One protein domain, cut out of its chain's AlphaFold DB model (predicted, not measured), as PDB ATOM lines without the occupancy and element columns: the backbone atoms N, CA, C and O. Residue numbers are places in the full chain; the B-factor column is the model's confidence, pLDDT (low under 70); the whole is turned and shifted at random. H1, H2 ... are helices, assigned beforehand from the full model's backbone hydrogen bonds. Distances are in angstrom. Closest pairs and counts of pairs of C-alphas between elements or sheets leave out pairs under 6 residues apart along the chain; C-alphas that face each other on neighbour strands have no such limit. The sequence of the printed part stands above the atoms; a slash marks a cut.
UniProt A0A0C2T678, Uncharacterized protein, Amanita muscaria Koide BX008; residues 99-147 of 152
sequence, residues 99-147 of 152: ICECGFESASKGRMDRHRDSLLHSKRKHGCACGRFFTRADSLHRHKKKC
ATOM      1  N   ILE A  99     -30.017 -28.099  50.219       88.94
ATOM      2  CA  ILE A  99     -30.604 -27.295  51.295       88.94
ATOM      3  C   ILE A  99     -31.195 -26.012  50.697       88.94
ATOM      4  O   ILE A  99     -30.590 -25.377  49.830       88.94
ATOM      5  N   CYS A 100     -32.408 -25.658  51.114       88.12
ATOM      6  CA  CYS A 100     -33.056 -24.391  50.795       88.12
ATOM      7  C   CYS A 100     -32.784 -23.364  51.900       88.12
ATOM      8  O   CYS A 100     -32.666 -23.730  53.065       88.12
ATOM      9  N   GLU A 101     -32.784 -22.072  51.569       85.12
ATOM     10  CA  GLU A 101     -32.618 -20.979  52.544       85.12
ATOM     11  C   GLU A 101     -33.699 -20.974  53.639       85.12
ATOM     12  O   GLU A 101     -33.488 -20.433  54.718       85.12
ATOM     13  N   CYS A 102     -34.846 -21.616  53.401       86.50
ATOM     14  CA  CYS A 102     -35.888 -21.800  54.412       86.50
ATOM     15  C   CYS A 102     -35.615 -22.955  55.401       86.50
ATOM     16  O   CYS A 102     -36.471 -23.252  56.230       86.50
ATOM     17  N   GLY A 103     -34.466 -23.631  55.293       85.12
ATOM     18  CA  GLY A 103     -34.084 -24.776  56.126       85.12
ATOM     19  C   GLY A 103     -34.630 -26.126  55.652       85.12
ATOM     20  O   GLY A 103     -34.461 -27.129  56.335       85.12
ATOM     21  N   PHE A 104     -35.291 -26.188  54.491       85.88
ATOM     22  CA  PHE A 104     -35.736 -27.460  53.920       85.88
ATOM     23  C   PHE A 104     -34.568 -28.216  53.284       85.88
ATOM     24  O   PHE A 104     -33.851 -27.654  52.456       85.88
ATOM     25  N   GLU A 105     -34.434 -29.504  53.593       90.19
ATOM     26  CA  GLU A 105     -33.393 -30.368  53.036       90.19
ATOM     27  C   GLU A 105     -33.985 -31.489  52.179       90.19
ATOM     28  O   GLU A 105     -35.047 -32.049  52.466       90.19
ATOM     29  N   SER A 106     -33.299 -31.847  51.095       88.00
ATOM     30  CA  SER A 106     -33.689 -32.973  50.256       88.00
ATOM     31  C   SER A 106     -32.494 -33.701  49.667       88.00
ATOM     32  O   SER A 106     -31.577 -33.081  49.147       88.00
ATOM     33  N   ALA A 107     -32.557 -35.032  49.630       87.94
ATOM     34  CA  ALA A 107     -31.558 -35.868  48.962       87.94
ATOM     35  C   ALA A 107     -31.626 -35.808  47.421       87.94
ATOM     36  O   ALA A 107     -30.796 -36.398  46.738       87.94
ATOM     37  N   SER A 108     -32.628 -35.130  46.843       88.31
ATOM     38  CA  SER A 108     -32.798 -35.062  45.387       88.31
ATOM     39  C   SER A 108     -33.007 -33.636  44.896       88.31
ATOM     40  O   SER A 108     -33.862 -32.905  45.404       88.31
ATOM     41  N   LYS A 109     -32.290 -33.281  43.825       88.06
ATOM     42  CA  LYS A 109     -32.419 -31.981  43.162       88.06
ATOM     43  C   LYS A 109     -33.853 -31.713  42.700       88.06
ATOM     44  O   LYS A 109     -34.392 -30.653  42.974       88.06
ATOM     45  N   GLY A 110     -34.522 -32.702  42.100       87.94
ATOM     46  CA  GLY A 110     -35.892 -32.530  41.602       87.94
ATOM     47  C   GLY A 110     -36.927 -32.234  42.697       87.94
ATOM     48  O   GLY A 110     -37.884 -31.496  42.458       87.94
ATOM     49  N   ARG A 111     -36.747 -32.765  43.917       85.94
ATOM     50  CA  ARG A 111     -37.585 -32.370  45.063       85.94
ATOM     51  C   ARG A 111     -37.245 -30.963  45.541       85.94
ATOM     52  O   ARG A 111     -38.170 -30.232  45.876       85.94
ATOM     53  N   MET A 112     -35.969 -30.578  45.531       89.69
ATOM     54  CA  MET A 112     -35.557 -29.216  45.869       89.69
ATOM     55  C   MET A 112     -36.111 -28.185  44.876       89.69
ATOM     56  O   MET A 112     -36.648 -27.163  45.288       89.69
ATOM     57  N   ASP A 113     -36.079 -28.479  43.580       86.12
ATOM     58  CA  ASP A 113     -36.645 -27.604  42.548       86.12
ATOM     59  C   ASP A 113     -38.162 -27.444  42.746       86.12
ATOM     60  O   ASP A 113     -38.681 -26.331  42.792       86.12
ATOM     61  N   ARG A 114     -38.883 -28.546  43.006       84.94
ATOM     62  CA  ARG A 114     -40.317 -28.491  43.355       84.94
ATOM     63  C   ARG A 114     -40.593 -27.722  44.644       84.94
ATOM     64  O   ARG A 114     -41.639 -27.086  44.758       84.94
ATOM     65  N   HIS A 115     -39.694 -27.821  45.616       86.88
ATOM     66  CA  HIS A 115     -39.775 -27.074  46.860       86.88
ATOM     67  C   HIS A 115     -39.586 -25.567  46.608       86.88
ATOM     68  O   HIS A 115     -40.381 -24.770  47.104       86.88
ATOM     69  N   ARG A 116     -38.631 -25.171  45.759       83.50
ATOM     70  CA  ARG A 116     -38.453 -23.776  45.315       83.50
ATOM     71  C   ARG A 116     -39.645 -23.253  44.514       83.50
ATOM     72  O   ARG A 116     -39.985 -22.080  44.605       83.50
ATOM     73  N   ASP A 117     -40.346 -24.118  43.793       78.00
ATOM     74  CA  ASP A 117     -41.586 -23.751  43.099       78.00
ATOM     75  C   ASP A 117     -42.814 -23.674  44.029       78.00
ATOM     76  O   ASP A 117     -43.908 -23.290  43.599       78.00
ATOM     77  N   SER A 118     -42.679 -24.042  45.305       77.69
ATOM     78  CA  SER A 118     -43.783 -24.032  46.267       77.69
ATOM     79  C   SER A 118     -44.161 -22.616  46.739       77.69
ATOM     80  O   SER A 118     -43.452 -21.639  46.499       77.69
ATOM     81  N   LEU A 119     -45.313 -22.512  47.420       60.81
ATOM     82  CA  LEU A 119     -45.916 -21.259  47.912       60.81
ATOM     83  C   LEU A 119     -44.986 -20.400  48.775       60.81
ATOM     84  O   LEU A 119     -45.223 -19.201  48.879       60.81
ATOM     85  N   LEU A 120     -43.961 -20.999  49.385       65.31
ATOM     86  CA  LEU A 120     -43.007 -20.290  50.235       65.31
ATOM     87  C   LEU A 120     -42.041 -19.403  49.435       65.31
ATOM     88  O   LEU A 120     -41.550 -18.414  49.967       65.31
ATOM     89  N   HIS A 121     -41.808 -19.714  48.157       68.19
ATOM     90  CA  HIS A 121     -40.816 -19.023  47.326       68.19
ATOM     91  C   HIS A 121     -41.393 -18.480  46.010       68.19
ATOM     92  O   HIS A 121     -40.799 -17.590  45.398       68.19
ATOM     93  N   SER A 122     -42.557 -18.967  45.563       66.94
ATOM     94  CA  SER A 122     -43.163 -18.542  44.301       66.94
ATOM     95  C   SER A 122     -44.552 -17.919  44.483       66.94
ATOM     96  O   SER A 122     -45.419 -18.406  45.213       66.94
ATOM     97  N   LYS A 123     -44.788 -16.806  43.772       73.56
ATOM     98  CA  LYS A 123     -46.128 -16.216  43.643       73.56
ATOM     99  C   LYS A 123     -47.037 -17.182  42.874       73.56
ATOM    100  O   LYS A 123     -46.583 -17.886  41.974       73.56
ATOM    101  N   ARG A 124     -48.338 -17.195  43.183       78.69
ATOM    102  CA  ARG A 124     -49.324 -17.990  42.432       78.69
ATOM    103  C   ARG A 124     -49.471 -17.419  41.017       78.69
ATOM    104  O   ARG A 124     -50.064 -16.360  40.848       78.69
ATOM    105  N   LYS A 125     -48.910 -18.100  40.016       82.69
ATOM    106  CA  LYS A 125     -48.882 -17.640  38.613       82.69
ATOM    107  C   LYS A 125     -49.965 -18.276  37.738       82.69
ATOM    108  O   LYS A 125     -50.308 -17.731  36.697       82.69
ATOM    109  N   HIS A 126     -50.506 -19.428  38.132       86.62
ATOM    110  CA  HIS A 126     -51.366 -20.237  37.270       86.62
ATOM    111  C   HIS A 126     -52.834 -20.129  37.684       86.62
ATOM    112  O   HIS A 126     -53.251 -20.751  38.657       86.62
ATOM    113  N   GLY A 127     -53.620 -19.347  36.943       89.69
ATOM    114  CA  GLY A 127     -55.056 -19.170  37.177       89.69
ATOM    115  C   GLY A 127     -55.929 -20.195  36.447       89.69
ATOM    116  O   GLY A 127     -55.630 -20.616  35.327       89.69
ATOM    117  N   CYS A 128     -57.033 -20.585  37.076       92.69
ATOM    118  CA  CYS A 128     -58.161 -21.254  36.435       92.69
ATOM    119  C   CYS A 128     -59.305 -20.252  36.214       92.69
ATOM    120  O   CYS A 128     -59.449 -19.306  36.984       92.69
ATOM    121  N   ALA A 129     -60.158 -20.493  35.212       88.81
ATOM    122  CA  ALA A 129     -61.344 -19.675  34.934       88.81
ATOM    123  C   ALA A 129     -62.334 -19.619  36.114       88.81
ATOM    124  O   ALA A 129     -63.129 -18.694  36.212       88.81
ATOM    125  N   CYS A 130     -62.245 -20.563  37.054       91.75
ATOM    126  CA  CYS A 130     -63.000 -20.523  38.303       91.75
ATOM    127  C   CYS A 130     -62.486 -19.508  39.340       91.75
ATOM    128  O   CYS A 130     -62.995 -19.474  40.456       91.75
ATOM    129  N   GLY A 131     -61.437 -18.741  39.024       89.06
ATOM    130  CA  GLY A 131     -60.825 -17.763  39.928       89.06
ATOM    131  C   GLY A 131     -59.805 -18.350  40.909       89.06
ATOM    132  O   GLY A 131     -59.205 -17.610  41.686       89.06
ATOM    133  N   ARG A 132     -59.555 -19.668  40.889       89.25
ATOM    134  CA  ARG A 132     -58.502 -20.282  41.715       89.25
ATOM    135  C   ARG A 132     -57.126 -20.118  41.079       89.25
ATOM    136  O   ARG A 132     -56.948 -20.397  39.894       89.25
ATOM    137  N   PHE A 133     -56.144 -19.752  41.901       89.00
ATOM    138  CA  PHE A 133     -54.747 -19.611  41.502       89.00
ATOM    139  C   PHE A 133     -53.868 -20.673  42.158       89.00
ATOM    140  O   PHE A 133     -53.997 -20.972  43.345       89.00
ATOM    141  N   PHE A 134     -52.929 -21.197  41.383       88.06
ATOM    142  CA  PHE A 134     -51.985 -22.233  41.770       88.06
ATOM    143  C   PHE A 134     -50.556 -21.727  41.566       88.06
ATOM    144  O   PHE A 134     -50.283 -20.895  40.696       88.06
ATOM    145  N   THR A 135     -49.625 -22.237  42.367       86.44
ATOM    146  CA  THR A 135     -48.190 -21.963  42.193       86.44
ATOM    147  C   THR A 135     -47.574 -22.764  41.065       86.44
ATOM    148  O   THR A 135     -46.664 -22.278  40.410       86.44
ATOM    149  N   ARG A 136     -48.107 -23.962  40.794       85.25
ATOM    150  CA  ARG A 136     -47.554 -24.905  39.818       85.25
ATOM    151  C   ARG A 136     -48.570 -25.280  38.737       85.25
ATOM    152  O   ARG A 136     -49.773 -25.389  38.999       85.25
ATOM    153  N   ALA A 137     -48.074 -25.507  37.523       88.56
ATOM    154  CA  ALA A 137     -48.892 -25.847  36.359       88.56
ATOM    155  C   ALA A 137     -49.538 -27.242  36.455       88.56
ATOM    156  O   ALA A 137     -50.677 -27.422  36.032       88.56
ATOM    157  N   ASP A 138     -48.851 -28.217  37.055       89.81
ATOM    158  CA  ASP A 138     -49.377 -29.572  37.283       89.81
ATOM    159  C   ASP A 138     -50.619 -29.559  38.187       89.81
ATOM    160  O   ASP A 138     -51.607 -30.253  37.940       89.81
ATOM    161  N   SER A 139     -50.594 -28.700  39.204       90.06
ATOM    162  CA  SER A 139     -51.690 -28.488  40.143       90.06
ATOM    163  C   SER A 139     -52.892 -27.865  39.437       90.06
ATOM    164  O   SER A 139     -54.011 -28.357  39.586       90.06
ATOM    165  N   LEU A 140     -52.658 -26.858  38.583       92.50
ATOM    166  CA  LEU A 140     -53.697 -26.306  37.713       92.50
ATOM    167  C   LEU A 140     -54.258 -27.375  36.762       92.50
ATOM    168  O   LEU A 140     -55.470 -27.459  36.597       92.50
ATOM    169  N   HIS A 141     -53.415 -28.204  36.147       91.94
ATOM    170  CA  HIS A 141     -53.862 -29.233  35.205       91.94
ATOM    171  C   HIS A 141     -54.755 -30.281  35.886       91.94
ATOM    172  O   HIS A 141     -55.837 -30.596  35.390       91.94
ATOM    173  N   ARG A 142     -54.358 -30.771  37.067       93.38
ATOM    174  CA  ARG A 142     -55.186 -31.677  37.883       93.38
ATOM    175  C   ARG A 142     -56.490 -31.017  38.322       93.38
ATOM    176  O   ARG A 142     -57.525 -31.677  38.329       93.38
ATOM    177  N   HIS A 143     -56.445 -29.732  38.665       92.94
ATOM    178  CA  HIS A 143     -57.634 -28.970  39.018       92.94
ATOM    179  C   HIS A 143     -58.589 -28.823  37.830       92.94
ATOM    180  O   HIS A 143     -59.772 -29.092  37.990       92.94
ATOM    181  N   LYS A 144     -58.088 -28.478  36.638       91.38
ATOM    182  CA  LYS A 144     -58.900 -28.315  35.422       91.38
ATOM    183  C   LYS A 144     -59.725 -29.559  35.102       91.38
ATOM    184  O   LYS A 144     -60.891 -29.420  34.768       91.38
ATOM    185  N   LYS A 145     -59.169 -30.761  35.292       91.44
ATOM    186  CA  LYS A 145     -59.900 -32.028  35.085       91.44
ATOM    187  C   LYS A 145     -61.129 -32.191  35.986       91.44
ATOM    188  O   LYS A 145     -62.041 -32.921  35.630       91.44
ATOM    189  N   LYS A 146     -61.129 -31.555  37.159       89.00
ATOM    190  CA  LYS A 146     -62.207 -31.625  38.158       89.00
ATOM    191  C   LYS A 146     -62.988 -30.316  38.282       89.00
ATOM    192  O   LYS A 146     -63.878 -30.203  39.117       89.00
ATOM    193  N   CYS A 147     -62.593 -29.290  37.538       89.50
ATOM    194  CA  CYS A 147     -63.201 -27.981  37.623       89.50
ATOM    195  C   CYS A 147     -64.459 -27.985  36.759       89.50
ATOM    196  O   CYS A 147     -64.371 -28.030  35.537       89.50
TER     197      CYS A 147
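Overview. This is residues 99 to 147 of the 152 residues of an uncharacterized protein of Amanita muscaria Koide BX008 (UniProt A0A0C2T678). With little regular structure, this is a loose string of two small lobes, each with one short helix after a looping stretch: residues 99 to 108 before H1, and the turned-back residues 126 to 134 before H2. The printed part has 49 residues with two named helices, H1 then H2, and no named strand; the class is all helix, with 18 residues in named elements. The outline is a rod of 36 by 17 by 10 A, loose, with a radius of gyration of the C-alphas of 12.7 A.

Along the chain. Start at C-alpha 99 at (-30.604, -27.295, 51.295). Find C-alpha 109 at (-32.419, -31.981, 43.162), where H1 begins; it runs 10.4 A to residue 116. H2, residues 137 to 146, runs 14.6 A and ends at (-62.207, -31.625, 38.158).

Arrangement. H1 and H2 are apart. In the link between them, residues 126 to 127 pair antiparallel with residues 133 to 134. Every O i to N i+4 pair is within hydrogen-bond range in H1, and 5 of 6 in H2.

Size, cuts and confidence. The farthest C-alphas, of Ala 107 and Ala 129, are 36.7 A apart. The printed part has no cut; the 20-residue link is long. Residues 119 to 122 have pLDDT under 70.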